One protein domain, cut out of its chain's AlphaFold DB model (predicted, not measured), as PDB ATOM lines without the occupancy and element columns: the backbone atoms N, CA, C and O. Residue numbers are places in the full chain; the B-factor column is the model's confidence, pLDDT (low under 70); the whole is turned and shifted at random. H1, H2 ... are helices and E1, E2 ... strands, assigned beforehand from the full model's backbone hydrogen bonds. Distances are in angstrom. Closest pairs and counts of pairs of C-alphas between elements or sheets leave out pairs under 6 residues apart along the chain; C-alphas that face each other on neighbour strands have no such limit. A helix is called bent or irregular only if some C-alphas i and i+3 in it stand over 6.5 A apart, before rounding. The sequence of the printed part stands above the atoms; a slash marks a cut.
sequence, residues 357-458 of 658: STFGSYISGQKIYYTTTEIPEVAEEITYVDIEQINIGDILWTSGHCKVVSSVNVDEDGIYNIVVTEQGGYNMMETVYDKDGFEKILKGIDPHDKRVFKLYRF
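What this domain is: This is residues 357 to 458 of the 658 residues of the protein "Mtd_N domain-containing protein" of Parabacteroides distasonis (UniProt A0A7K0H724). A strongly twisted antiparallel sheet of six strands makes the core, with the short helices H1 and H2 on one face and H3 on the other. The long hairpin of E3 and E4 runs along the longest axis, E5 folds back beside E4, and the short strands E2, E6 and E1 continue the sheet on the other side of E3. The printed part has 102 residues, with three named helices and six named strands in the order H1 H2 E1 E2 E3 E4 E5 H3 E6; the sheet's order is E1 E6 E2 E3 E4 E5, and the class is mixed, helices and strands. The whole is compact, with a radius of gyration of the C-alphas of 12.9 A, and elongated, spanning 40 by 25 by 24 A.

Where its parts are: In the sheet, E3 is residues 401 to 410, 27.7 A from first to last C-alpha, beginning at (147.088, 141.105, 132.126). E4 is residues 416 to 424, 24.1 A, and E5 residues 427 to 433, 19.1 A. E2 is residues 395 to 398, E6 residues 454 to 457, and E1 residues 380 to 382. H1 is residues 357 to 363, with C-alpha 357 at (142.940, 135.370, 129.204). H2 is residues 372 to 378, and H3 residues 435 to 442, 11.1 A long. C-alpha 457, where E6 ends, is at (131.855, 140.179, 133.422).

How they stand to each other: E2 E3 E4 E5 form a meander, each strand the antiparallel neighbour of the one before. Within hydrogen-bond range are N 396 and O 403 of E2 and E3, 2.9 A, N 417 and O 409 of E4 and E3, 2.8 A, and N 420 and O 431 of E4 and E5, 2.9 A. E6 is antiparallel to E2, with N 395 and O 456 2.8 A apart, and to E1, with N 382 and O 455 2.8 A apart. The pairing of E3 is staggered: residues 401 to 404 pair with E2, 404 to 410 with E4. Helices on both faces make three layers. H1 lies over E3 at a height of 8.4 A over the sheet and runs along the strands; its closest C-alphas to E3 are those of Gly 360 and Val 404, 5.7 A. H2, on the same face, has a height of 8.7 A and lies only just over E6 and E2, with 3 C-alphas on each. H3, on the opposite face at 6.8 A, lies over none of the strands; its closest C-alphas to E4 are those of Lys 435 and Tyr 416, 6.1 A. H1 and H3 have every O i to N i+4 pair within hydrogen-bond range; H2, irregular with C-alphas 373 and 376 7.2 A apart, has 0 of 3, and 3 of 4 O i to N i+3 pairs.

The domain as a whole: The two C-alphas farthest apart are those of Tyr 369 and Asp 413, 40.3 A. The printed part has no cut. The links E1 to E2 and H3 to E6 are long. Mean pLDDT of the printed part is 80.4; 18 residues are under 70, among them 423 to 430.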
ATOM      1  N   SER A 357     144.256 135.296 129.854       71.00
ATOM      2  CA  SER A 357     142.940 135.370 129.204       71.00
ATOM      3  C   SER A 357     142.314 134.008 128.954       71.00
ATOM      4  O   SER A 357     141.138 133.832 129.235       71.00
ATOM      5  N   THR A 358     143.086 133.028 128.484       68.12
ATOM      6  CA  THR A 358     142.623 131.651 128.280       68.12
ATOM      7  C   THR A 358     142.112 131.042 129.578       68.12
ATOM      8  O   THR A 358     141.038 130.444 129.614       68.12
ATOM      9  N   PHE A 359     142.870 131.237 130.653       67.94
ATOM     10  CA  PHE A 359     142.492 130.807 131.988       67.94
ATOM     11  C   PHE A 359     141.222 131.515 132.483       67.94
ATOM     12  O   PHE A 359     140.279 130.847 132.910       67.94
ATOM     13  N   GLY A 360     141.172 132.847 132.362       70.00
ATOM     14  CA  GLY A 360     140.001 133.646 132.722       70.00
ATOM     15  C   GLY A 360     138.752 133.215 131.953       70.00
ATOM     16  O   GLY A 360     137.746 132.879 132.565       70.00
ATOM     17  N   SER A 361     138.831 133.117 130.623       73.19
ATOM     18  CA  SER A 361     137.733 132.639 129.777       73.19
ATOM     19  C   SER A 361     137.254 131.250 130.188       73.19
ATOM     20  O   SER A 361     136.052 131.061 130.356       73.19
ATOM     21  N   TYR A 362     138.170 130.300 130.404       69.44
ATOM     22  CA  TYR A 362     137.815 128.938 130.800       69.44
ATOM     23  C   TYR A 362     137.063 128.893 132.139       69.44
ATOM     24  O   TYR A 362     136.009 128.264 132.224       69.44
ATOM     25  N   ILE A 363     137.560 129.585 133.172       67.06
ATOM     26  CA  ILE A 363     136.893 129.632 134.484       67.06
ATOM     27  C   ILE A 363     135.541 130.334 134.409       67.06
ATOM     28  O   ILE A 363     134.591 129.895 135.051       67.06
ATOM     29  N   SER A 364     135.419 131.377 133.592       72.06
ATOM     30  CA  SER A 364     134.141 132.048 133.352       72.06
ATOM     31  C   SER A 364     133.206 131.238 132.434       72.06
ATOM     32  O   SER A 364     132.146 131.743 132.047       72.06
ATOM     33  N   GLY A 365     133.574 130.007 132.048       69.56
ATOM     34  CA  GLY A 365     132.776 129.119 131.195       69.56
ATOM     35  C   GLY A 365     132.637 129.607 129.758       69.56
ATOM     36  O   GLY A 365     131.716 129.195 129.053       69.56
ATOM     37  N   GLN A 366     133.517 130.509 129.335       73.62
ATOM     38  CA  GLN A 366     133.590 131.008 127.972       73.62
ATOM     39  C   GLN A 366     134.516 130.131 127.131       73.62
ATOM     40  O   GLN A 366     135.460 129.516 127.629       73.62
ATOM     41  N   LYS A 367     134.275 130.115 125.817       69.75
ATOM     42  CA  LYS A 367     135.235 129.530 124.877       69.75
ATOM     43  C   LYS A 367     136.530 130.345 124.909       69.75
ATOM     44  O   LYS A 367     136.497 131.566 125.068       69.75
ATOM     45  N   ILE A 368     137.662 129.664 124.746       65.31
ATOM     46  CA  ILE A 368     139.007 130.257 124.749       65.31
ATOM     47  C   ILE A 368     139.234 130.956 123.405       65.31
ATOM     48  O   ILE A 368     139.922 130.472 122.512       65.31
ATOM     49  N   TYR A 369     138.541 132.073 123.255       67.12
ATOM     50  CA  TYR A 369     138.392 132.801 122.006       67.12
ATOM     51  C   TYR A 369     139.012 134.197 122.098       67.12
ATOM     52  O   TYR A 369     139.537 134.698 121.110       67.12
ATOM     53  N   TYR A 370     139.006 134.805 123.287       75.50
ATOM     54  CA  TYR A 370     139.449 136.180 123.509       75.50
ATOM     55  C   TYR A 370     140.839 136.240 124.153       75.50
ATOM     56  O   TYR A 370     141.148 135.532 125.113       75.50
ATOM     57  N   THR A 371     141.686 137.111 123.619       77.06
ATOM     58  CA  THR A 371     142.969 137.504 124.208       77.06
ATOM     59  C   THR A 371     142.743 138.512 125.330       77.06
ATOM     60  O   THR A 371     141.668 139.100 125.451       77.06
ATOM     61  N   THR A 372     143.763 138.755 126.157       77.31
ATOM     62  CA  THR A 372     143.633 139.718 127.256       77.31
ATOM     63  C   THR A 372     143.291 141.111 126.748       77.31
ATOM     64  O   THR A 372     142.466 141.777 127.355       77.31
ATOM     65  N   THR A 373     143.861 141.550 125.630       81.69
ATOM     66  CA  THR A 373     143.587 142.872 125.048       81.69
ATOM     67  C   THR A 373     142.155 143.033 124.550       81.69
ATOM     68  O   THR A 373     141.659 144.150 124.541       81.69
ATOM     69  N   GLU A 374     141.480 141.941 124.189       82.62
ATOM     70  CA  GLU A 374     140.118 141.977 123.642       82.62
ATOM     71  C   GLU A 374     139.034 141.927 124.731       82.62
ATOM     72  O   GLU A 374     137.889 142.252 124.442       82.62
ATOM     73  N   ILE A 375     139.365 141.553 125.978       85.88
ATOM     74  CA  ILE A 375     138.398 141.435 127.092       85.88
ATOM     75  C   ILE A 375     137.498 142.679 127.243       85.88
ATOM     76  O   ILE A 375     136.284 142.493 127.355       85.88
ATOM     77  N   PRO A 376     138.018 143.923 127.195       89.62
ATOM     78  CA  PRO A 376     137.182 145.120 127.307       89.62
ATOM     79  C   PRO A 376     136.141 145.294 126.196       89.62
ATOM     80  O   PRO A 376     135.181 146.035 126.382       89.62
ATOM     81  N   GLU A 377     136.323 144.647 125.043       86.31
ATOM     82  CA  GLU A 377     135.414 144.762 123.896       86.31
ATOM     83  C   GLU A 377     134.270 143.737 123.945       86.31
ATOM     84  O   GLU A 377     133.292 143.854 123.207       86.31
ATOM     85  N   VAL A 378     134.396 142.705 124.786       83.81
ATOM     86  CA  VAL A 378     133.587 141.471 124.699       83.81
ATOM     87  C   VAL A 378     132.943 141.080 126.030       83.81
ATOM     88  O   VAL A 378     132.102 140.180 126.079       83.81
ATOM     89  N   ALA A 379     133.344 141.741 127.110       88.75
ATOM     90  CA  ALA A 379     132.771 141.621 128.437       88.75
ATOM     91  C   ALA A 379     132.254 142.989 128.901       88.75
ATOM     92  O   ALA A 379     132.724 144.037 128.464       88.75
ATOM     93  N   GLU A 380     131.273 142.981 129.795       93.19
ATOM     94  CA  GLU A 380     130.675 144.199 130.332       93.19
ATOM     95  C   GLU A 380     131.522 144.728 131.491       93.19
ATOM     96  O   GLU A 380     131.818 143.986 132.431       93.19
ATOM     97  N   GLU A 381     131.925 146.000 131.423       94.56
ATOM     98  CA  GLU A 381     132.635 146.660 132.520       94.56
ATOM     99  C   GLU A 381     131.684 146.850 133.706       94.56
ATOM    100  O   GLU A 381     130.641 147.498 133.596       94.56
ATOM    101  N   ILE A 382     132.058 146.314 134.865       92.31
ATOM    102  CA  ILE A 382     131.312 146.505 136.102       92.31
ATOM    103  C   ILE A 382     131.834 147.766 136.780       92.31
ATOM    104  O   ILE A 382     132.983 147.833 137.220       92.31
ATOM    105  N   THR A 383     130.954 148.755 136.934       91.44
ATOM    106  CA  THR A 383     131.221 149.881 137.834       91.44
ATOM    107  C   THR A 383     131.064 149.399 139.271       91.44
ATOM    108  O   THR A 383     129.945 149.226 139.749       91.44
ATOM    109  N   TYR A 384     132.187 149.155 139.943       89.69
ATOM    110  CA  TYR A 384     132.202 148.696 141.330       89.69
ATOM    111  C   TYR A 384     131.582 149.736 142.274       89.69
ATOM    112  O   TYR A 384     132.038 150.881 142.328       89.69
ATOM    113  N   VAL A 385     130.569 149.321 143.037       88.94
ATOM    114  CA  VAL A 385     129.932 150.111 144.103       88.94
ATOM    115  C   VAL A 385     130.125 149.442 145.463       88.94
ATOM    116  O   VAL A 385     130.443 150.131 146.430       88.94
ATOM    117  N   ASP A 386     129.943 148.121 145.538       86.81
ATOM    118  CA  ASP A 386     130.115 147.329 146.762       86.81
ATOM    119  C   ASP A 386     130.482 145.870 146.443       86.81
ATOM    120  O   ASP A 386     130.229 145.368 145.345       86.81
ATOM    121  N   ILE A 387     131.039 145.175 147.433       84.50
ATOM    122  CA  ILE A 387     131.520 143.800 147.344       84.50
ATOM    123  C   ILE A 387     130.410 142.788 147.041       84.50
ATOM    124  O   ILE A 387     130.667 141.770 146.406       84.50
ATOM    125  N   GLU A 388     129.164 143.099 147.404       84.38
ATOM    126  CA  GLU A 388     127.983 142.278 147.095       84.38
ATOM    127  C   GLU A 388     127.744 142.102 145.587       84.38
ATOM    128  O   GLU A 388     127.034 141.189 145.171       84.38
ATOM    129  N   GLN A 389     128.330 142.962 144.747       87.31
ATOM    130  CA  GLN A 389     128.209 142.873 143.291       87.31
ATOM    131  C   GLN A 389     129.154 141.837 142.671       87.31
ATOM    132  O   GLN A 389     128.995 141.521 141.487       87.31
ATOM    133  N   ILE A 390     130.141 141.347 143.428       88.38
ATOM    134  CA  ILE A 390     131.192 140.459 142.932       88.38
ATOM    135  C   ILE A 390     130.681 139.029 142.824       88.38
ATOM    136  O   ILE A 390     130.181 138.448 143.785       88.38
ATOM    137  N   ASN A 391     130.885 138.435 141.651       85.12
ATOM    138  CA  ASN A 391     130.545 137.051 141.367       85.12
ATOM    139  C   ASN A 391     131.801 136.226 141.091       85.12
ATOM    140  O   ASN A 391     132.796 136.701 140.537       85.12
ATOM    141  N   ILE A 392     131.717 134.932 141.407       81.75
ATOM    142  CA  ILE A 392     132.708 133.961 140.946       81.75
ATOM    143  C   ILE A 392     132.765 134.018 139.415       81.75
ATOM    144  O   ILE A 392     131.734 133.935 138.751       81.75
ATOM    145  N   GLY A 393     133.982 134.136 138.884       76.62
ATOM    146  CA  GLY A 393     134.397 134.241 137.486       76.62
ATOM    147  C   GLY A 393     134.526 135.677 136.958       76.62
ATOM    148  O   GLY A 393     134.814 135.836 135.770       76.62
ATOM    149  N   ASP A 394     134.267 136.696 137.788       88.88
ATOM    150  CA  ASP A 394     134.518 138.092 137.415       88.88
ATOM    151  C   ASP A 394     135.997 138.292 137.103       88.88
ATOM    152  O   ASP A 394     136.871 137.748 137.784       88.88
ATOM    153  N   ILE A 395     136.277 139.081 136.069       89.44
ATOM    154  CA  ILE A 395     137.627 139.293 135.567       89.44
ATOM    155  C   ILE A 395     138.148 140.629 136.068       89.44
ATOM    156  O   ILE A 395     137.595 141.682 135.761       89.44
ATOM    157  N   LEU A 396     139.268 140.582 136.782       92.56
ATOM    158  CA  LEU A 396     140.073 141.757 137.081       92.56
ATOM    159  C   LEU A 396     141.030 141.954 135.911       92.56
ATOM    160  O   LEU A 396     141.948 141.161 135.709       92.56
ATOM    161  N   TRP A 397     140.818 143.001 135.128       93.06
ATOM    162  CA  TRP A 397     141.562 143.275 133.906       93.06
ATOM    163  C   TRP A 397     142.425 144.529 134.020       93.06
ATOM    164  O   TRP A 397     142.015 145.542 134.586       93.06
ATOM    165  N   THR A 398     143.611 144.477 133.425       90.00
ATOM    166  CA  THR A 398     144.474 145.629 133.172       90.00
ATOM    167  C   THR A 398     145.198 145.434 131.837       90.00
ATOM    168  O   THR A 398     145.177 144.344 131.260       90.00
ATOM    169  N   SER A 399     145.848 146.474 131.314       82.00
ATOM    170  CA  SER A 399     146.515 146.389 130.010       82.00
ATOM    171  C   SER A 399     147.549 145.253 129.988       82.00
ATOM    172  O   SER A 399     148.545 145.295 130.710       82.00
ATOM    173  N   GLY A 400     147.304 144.231 129.162       77.31
ATOM    174  CA  GLY A 400     148.186 143.072 128.989       77.31
ATOM    175  C   GLY A 400     148.117 142.005 130.088       77.31
ATOM    176  O   GLY A 400     148.896 141.056 130.040       77.31
ATOM    177  N   HIS A 401     147.215 142.115 131.071       83.12
ATOM    178  CA  HIS A 401     147.088 141.105 132.126       83.12
ATOM    179  C   HIS A 401     145.670 140.998 132.710       83.12
ATOM    180  O   HIS A 401     144.946 141.985 132.807       83.12
ATOM    181  N   CYS A 402     145.270 139.803 133.149       82.75
ATOM    182  CA  CYS A 402     144.002 139.618 133.849       82.75
ATOM    183  C   CYS A 402     144.060 138.530 134.928       82.75
ATOM    184  O   CYS A 402     144.857 137.596 134.851       82.75
ATOM    185  N   LYS A 403     143.172 138.647 135.914       87.25
ATOM    186  CA  LYS A 403     142.938 137.691 137.005       87.25
ATOM    187  C   LYS A 403     141.452 137.370 137.080       87.25
ATOM    188  O   LYS A 403     140.641 138.081 136.489       87.25
ATOM    189  N   VAL A 404     141.090 136.334 137.825       83.38
ATOM    190  CA  VAL A 404     139.691 135.920 137.970       83.38
ATOM    191  C   VAL A 404     139.320 135.723 139.432       83.38
ATOM    192  O   VAL A 404     140.104 135.182 140.209       83.38
ATOM    193  N   VAL A 405     138.119 136.134 139.816       83.31
ATOM    194  CA  VAL A 405     137.538 135.778 141.113       83.31
ATOM    195  C   VAL A 405     137.150 134.300 141.068       83.31
ATOM    196  O   VAL A 405     136.270 133.920 140.308       83.31
ATOM    197  N   SER A 406     137.801 133.436 141.839       76.69
ATOM    198  CA  SER A 406     137.541 131.986 141.825       76.69
ATOM    199  C   SER A 406     136.640 131.517 142.965       76.69
ATOM    200  O   SER A 406     136.048 130.442 142.877       76.69
ATOM    201  N   SER A 407     136.498 132.315 144.024       79.44
ATOM    202  CA  SER A 407     135.610 132.018 145.144       79.44
ATOM    203  C   SER A 407     135.187 133.297 145.858       79.44
ATOM    204  O   SER A 407     135.964 134.247 145.946       79.44
ATOM    205  N   VAL A 408     133.962 133.304 146.379       82.88
ATOM    206  CA  VAL A 408     133.429 134.346 147.259       82.88
ATOM    207  C   VAL A 408     132.679 133.629 148.373       82.88
ATOM    208  O   VAL A 408     131.685 132.960 148.105       82.88
ATOM    209  N   ASN A 409     133.168 133.737 149.606       84.06
ATOM    210  CA  ASN A 409     132.504 133.185 150.787       84.06
ATOM    211  C   ASN A 409     132.314 134.278 151.835       84.06
ATOM    212  O   ASN A 409     133.088 135.230 151.882       84.06
ATOM    213  N   VAL A 410     131.313 134.115 152.691       86.31
ATOM    214  CA  VAL A 410     131.101 134.961 153.868       86.31
ATOM    215  C   VAL A 410     131.163 134.050 155.083       86.31
ATOM    216  O   VAL A 410     130.508 133.005 155.090       86.31
ATOM    217  N   ASP A 411     132.003 134.391 156.054       81.62
ATOM    218  CA  ASP A 411     132.112 133.618 157.291       81.62
ATOM    219  C   ASP A 411     131.003 133.963 158.301       81.62
ATOM    220  O   ASP A 411     130.121 134.785 158.043       81.62
ATOM    221  N   GLU A 412     131.016 133.284 159.453       83.88
ATOM    222  CA  GLU A 412     130.003 133.440 160.507       83.88
ATOM    223  C   GLU A 412     129.958 134.862 161.094       83.88
ATOM    224  O   GLU A 412     128.912 135.280 161.594       83.88
ATOM    225  N   ASP A 413     131.055 135.617 160.980       83.00
ATOM    226  CA  ASP A 413     131.192 136.993 161.461       83.00
ATOM    227  C   ASP A 413     130.809 138.035 160.388       83.00
ATOM    228  O   ASP A 413     130.853 139.243 160.637       83.00
ATOM    229  N   GLY A 414     130.396 137.589 159.195       81.12
ATOM    230  CA  GLY A 414     130.005 138.457 158.085       81.12
ATOM    231  C   GLY A 414     131.182 139.004 157.272       81.12
ATOM    232  O   GLY A 414     130.994 139.937 156.486       81.12
ATOM    233  N   ILE A 415     132.391 138.457 157.443       82.56
ATOM    234  CA  ILE A 415     133.583 138.880 156.708       82.56
ATOM    235  C   ILE A 415     133.636 138.145 155.367       82.56
ATOM    236  O   ILE A 415     133.561 136.917 155.274       82.56
ATOM    237  N   TYR A 416     133.777 138.929 154.299       84.94
ATOM    238  CA  TYR A 416     133.955 138.409 152.950       84.94
ATOM    239  C   TYR A 416     135.357 137.825 152.777       84.94
ATOM    240  O   TYR A 416     136.345 138.447 153.147       84.94
ATOM    241  N   ASN A 417     135.432 136.660 152.145       83.50
ATOM    242  CA  ASN A 417     136.652 135.986 151.728       83.50
ATOM    243  C   ASN A 417     136.593 135.799 150.207       83.50
ATOM    244  O   ASN A 417     135.973 134.853 149.708       83.50
ATOM    245  N   ILE A 418     137.205 136.727 149.470       86.06
ATOM    246  CA  ILE A 418     137.258 136.723 148.005       86.06
ATOM    247  C   ILE A 418     138.588 136.137 147.558       86.06
ATOM    248  O   ILE A 418     139.645 136.725 147.778       86.06
ATOM    249  N   VAL A 419     138.550 134.987 146.896       79.75
ATOM    250  CA  VAL A 419     139.747 134.379 146.315       79.75
ATOM    251  C   VAL A 419     139.909 134.901 144.895       79.75
ATOM    252  O   VAL A 419     139.079 134.634 144.026       79.75
ATOM    253  N   VAL A 420     140.989 135.636 144.645       81.00
ATOM    254  CA  VAL A 420     141.409 136.035 143.299       81.00
ATOM    255  C   VAL A 420     142.529 135.109 142.859       81.00
ATOM    256  O   VAL A 420     143.550 134.981 143.534       81.00
ATOM    257  N   THR A 421     142.331 134.470 141.713       70.75
ATOM    258  CA  THR A 421     143.294 133.555 141.107       70.75
ATOM    259  C   THR A 421     143.945 134.193 139.893       70.75
ATOM    260  O   THR A 421     143.278 134.731 139.006       70.75
ATOM    261  N   GLU A 422     145.265 134.115 139.846       70.50
ATOM    262  CA  GLU A 422     146.103 134.631 138.777       70.50
ATOM    263  C   GLU A 422     146.955 133.509 138.188       70.50
ATOM    264  O   GLU A 422     147.616 132.763 138.912       70.50
ATOM    265  N   GLN A 423     147.004 133.455 136.857       58.72
ATOM    266  CA  GLN A 423     148.034 132.716 136.139       58.72
ATOM    267  C   GLN A 423     149.231 133.650 135.908       58.72
ATOM    268  O   GLN A 423     149.264 134.435 134.959       58.72
ATOM    269  N   GLY A 424     150.208 133.589 136.813       48.06
ATOM    270  CA  GLY A 424     151.425 134.397 136.781       48.06
ATOM    271  C   GLY A 424     152.551 133.648 136.080       48.06
ATOM    272  O   GLY A 424     153.403 133.046 136.735       48.06
ATOM    273  N   GLY A 425     152.531 133.646 134.744       48.34
ATOM    274  CA  GLY A 425     153.503 132.935 133.911       48.34
ATOM    275  C   GLY A 425     153.531 131.429 134.199       48.34
ATOM    276  O   GLY A 425     152.756 130.665 133.634       48.34
ATOM    277  N   TYR A 426     154.431 131.023 135.091       39.47
ATOM    278  CA  TYR A 426     154.781 129.646 135.443       39.47
ATOM    279  C   TYR A 426     154.019 129.067 136.650       39.47
ATOM    280  O   TYR A 426     154.182 127.889 136.962       39.47
ATOM    281  N   ASN A 427     153.230 129.872 137.370       42.06
ATOM    282  CA  ASN A 427     152.482 129.422 138.546       42.06
ATOM    283  C   ASN A 427     151.039 129.934 138.534       42.06
ATOM    284  O   ASN A 427     150.760 131.052 138.105       42.06
ATOM    285  N   MET A 428     150.164 129.123 139.119       50.75
ATOM    286  CA  MET A 428     148.859 129.541 139.611       50.75
ATOM    287  C   MET A 428     149.032 130.139 141.005       50.75
ATOM    288  O   MET A 428     149.618 129.498 141.881       50.75
ATOM    289  N   MET A 429     148.554 131.361 141.203       59.16
ATOM    290  CA  MET A 429     148.591 132.060 142.483       59.16
ATOM    291  C   MET A 429     147.171 132.392 142.913       59.16
ATOM    292  O   MET A 429     146.412 132.978 142.149       59.16
ATOM    293  N   GLU A 430     146.826 132.030 144.141       69.44
ATOM    294  CA  GLU A 430     145.575 132.423 144.781       69.44
ATOM    295  C   GLU A 430     145.895 133.438 145.868       69.44
ATOM    296  O   GLU A 430     146.849 133.277 146.632       69.44
ATOM    297  N   THR A 431     145.125 134.515 145.925       77.06
ATOM    298  CA  THR A 431     145.200 135.497 147.005       77.06
ATOM    299  C   THR A 431     143.803 135.709 147.552       77.06
ATOM    300  O   THR A 431     142.858 135.898 146.787       77.06
ATOM    301  N   VAL A 432     143.678 135.628 148.874       83.00
ATOM    302  CA  VAL A 432     142.413 135.823 149.581       83.00
ATOM    303  C   VAL A 432     142.355 137.266 150.055       83.00
ATOM    304  O   VAL A 432     143.278 137.732 150.721       83.00
ATOM    305  N   TYR A 433     141.278 137.955 149.708       84.31
ATOM    306  CA  TYR A 433     141.016 139.334 150.087       84.31
ATOM    307  C   TYR A 433     139.771 139.409 150.964       84.31
ATOM    308  O   TYR A 433     138.792 138.703 150.718       84.31
ATOM    309  N   ASP A 434     139.804 140.303 151.947       88.75
ATOM    310  CA  ASP A 434     138.599 140.864 152.550       88.75
ATOM    311  C   ASP A 434     138.064 142.024 151.687       88.75
ATOM    312  O   ASP A 434     138.627 142.350 150.637       88.75
ATOM    313  N   LYS A 435     136.959 142.655 152.105       89.31
ATOM    314  CA  LYS A 435     136.366 143.788 151.371       89.31
ATOM    315  C   LYS A 435     137.380 144.918 151.142       89.31
ATOM    316  O   LYS A 435     137.553 145.367 150.009       89.31
ATOM    317  N   ASP A 436     138.081 145.344 152.190       89.75
ATOM    318  CA  ASP A 436     139.045 146.446 152.117       89.75
ATOM    319  C   ASP A 436     140.244 146.105 151.221       89.75
ATOM    320  O   ASP A 436     140.728 146.954 150.467       89.75
ATOM    321  N   GLY A 437     140.738 144.869 151.286       88.75
ATOM    322  CA  GLY A 437     141.780 144.344 150.410       88.75
ATOM    323  C   GLY A 437     141.340 144.326 148.949       88.75
ATOM    324  O   GLY A 437     142.062 144.811 148.077       88.75
ATOM    325  N   PHE A 438     140.121 143.858 148.680       89.38
ATOM    326  CA  PHE A 438     139.573 143.821 147.326       89.38
ATOM    327  C   PHE A 438     139.375 145.231 146.738       89.38
ATOM    328  O   PHE A 438     139.613 145.478 145.558       89.38
ATOM    329  N   GLU A 439     139.023 146.220 147.555       92.38
ATOM    330  CA  GLU A 439     138.963 147.605 147.084       92.38
ATOM    331  C   GLU A 439     140.341 148.203 146.775       92.38
ATOM    332  O   GLU A 439     140.469 149.042 145.877       92.38
ATOM    333  N   LYS A 440     141.384 147.792 147.505       90.81
ATOM    334  CA  LYS A 440     142.760 148.248 147.258       90.81
ATOM    335  C   LYS A 440     143.282 147.754 145.909       90.81
ATOM    336  O   LYS A 440     143.949 148.534 145.223       90.81
ATOM    337  N   ILE A 441     142.942 146.527 145.498       89.25
ATOM    338  CA  ILE A 441     143.389 145.972 144.206       89.25
ATOM    339  C   ILE A 441     142.757 146.716 143.031       89.25
ATOM    340  O   ILE A 441     143.457 147.070 142.085       89.25
ATOM    341  N   LEU A 442     141.477 147.090 143.123       90.50
ATOM    342  CA  LEU A 442     140.828 147.913 142.093       90.50
ATOM    343  C   LEU A 442     141.440 149.320 141.985       90.50
ATOM    344  O   LEU A 442     141.482 149.905 140.907       90.50
ATOM    345  N   LYS A 443     141.962 149.859 143.092       90.50
ATOM    346  CA  LYS A 443     142.586 151.192 143.159       90.50
ATOM    347  C   LYS A 443     144.086 151.187 142.814       90.50
ATOM    348  O   LYS A 443     144.696 152.253 142.812       90.50
ATOM    349  N   GLY A 444     144.695 150.024 142.548       87.06
ATOM    350  CA  GLY A 444     146.140 149.892 142.297       87.06
ATOM    351  C   GLY A 444     147.022 150.247 143.500       87.06
ATOM    352  O   GLY A 444     148.206 150.550 143.359       87.06
ATOM    353  N   ILE A 445     146.440 150.235 144.698       87.19
ATOM    354  CA  ILE A 445     147.156 150.425 145.967       87.19
ATOM    355  C   ILE A 445     147.275 149.109 146.730       87.19
ATOM    356  O   ILE A 445     147.748 149.103 147.868       87.19
ATOM    357  N   ASP A 446     146.829 148.010 146.116       77.25
ATOM    358  CA  ASP A 446     147.052 146.694 146.665       77.25
ATOM    359  C   ASP A 446     148.553 146.409 146.716       77.25
ATOM    360  O   ASP A 446     149.301 146.641 145.759       77.25
ATOM    361  N   PRO A 447     149.030 145.972 147.873       69.00
ATOM    362  CA  PRO A 447     150.450 145.793 148.064       69.00
ATOM    363  C   PRO A 447     151.022 144.489 147.463       69.00
ATOM    364  O   PRO A 447     152.253 144.413 147.322       69.00
ATOM    365  N   HIS A 448     150.171 143.535 147.048       64.62
ATOM    366  CA  HIS A 448     150.552 142.337 146.297       64.62
ATOM    367  C   HIS A 448     150.639 142.647 144.798       64.62
ATOM    368  O   HIS A 448     151.504 142.095 144.111       64.62
ATOM    369  N   ASP A 449     149.777 143.539 144.299       72.50
ATOM    370  CA  ASP A 449     149.744 143.991 142.910       72.50
ATOM    371  C   ASP A 449     149.276 145.449 142.759       72.50
ATOM    372  O   ASP A 449     148.101 145.777 142.903       72.50
ATOM    373  N   LYS A 450     150.211 146.327 142.380       84.19
ATOM    374  CA  LYS A 450     149.968 147.773 142.240       84.19
ATOM    375  C   LYS A 450     149.309 148.189 140.924       84.19
ATOM    376  O   LYS A 450     149.159 149.382 140.663       84.19
ATOM    377  N   ARG A 451     148.981 147.247 140.038       86.31
ATOM    378  CA  ARG A 451     148.277 147.577 138.791       86.31
ATOM    379  C   ARG A 451     146.848 147.999 139.122       86.31
ATOM    380  O   ARG A 451     146.207 147.418 139.989       86.31
ATOM    381  N   VAL A 452     146.346 149.010 138.422       89.88
ATOM    382  CA  VAL A 452     144.931 149.388 138.515       89.88
ATOM    383  C   VAL A 452     144.128 148.373 137.707       89.88
ATOM    384  O   VAL A 452     144.369 148.213 136.503       89.88
ATOM    385  N   PHE A 453     143.200 147.689 138.373       92.38
ATOM    386  CA  PHE A 453     142.321 146.704 137.755       92.38
ATOM    387  C   PHE A 453     140.910 147.252 137.577       92.38
ATOM    388  O   PHE A 453     140.329 147.845 138.483       92.38
ATOM    389  N   LYS A 454     140.345 146.986 136.405       94.56
ATOM    390  CA  LYS A 454     138.927 147.162 136.103       94.56
ATOM    391  C   LYS A 454     138.211 145.822 136.201       94.56
ATOM    392  O   LYS A 454     138.806 144.792 135.889       94.56
ATOM    393  N   LEU A 455     136.946 145.835 136.602       93.94
ATOM    394  CA  LEU A 455     136.129 144.626 136.646       93.94
ATOM    395  C   LEU A 455     135.363 144.443 135.346       93.94
ATOM    396  O   LEU A 455     134.727 145.375 134.862       93.94
ATOM    397  N   TYR A 456     135.386 143.222 134.828       93.44
ATOM    398  CA  TYR A 456     134.617 142.813 133.666       93.44
ATOM    399  C   TYR A 456     133.865 141.517 133.940       93.44
ATOM    400  O   TYR A 456     134.370 140.620 134.619       93.44
ATOM    401  N   ARG A 457     132.672 141.392 133.357       91.62
ATOM    402  CA  ARG A 457     131.855 140.179 133.422       91.62
ATOM    403  C   ARG A 457     131.334 139.785 132.051       91.62
ATOM    404  O   ARG A 457     130.795 140.597 131.306       91.62
ATOM    405  N   PHE A 458     131.467 138.504 131.723       87.12
ATOM    406  CA  PHE A 458     130.859 137.945 130.520       87.12
ATOM    407  C   PHE A 458     129.350 137.760 130.710       87.12
ATOM    408  O   PHE A 458     128.911 137.231 131.729       87.12
TER     409      PHE A 458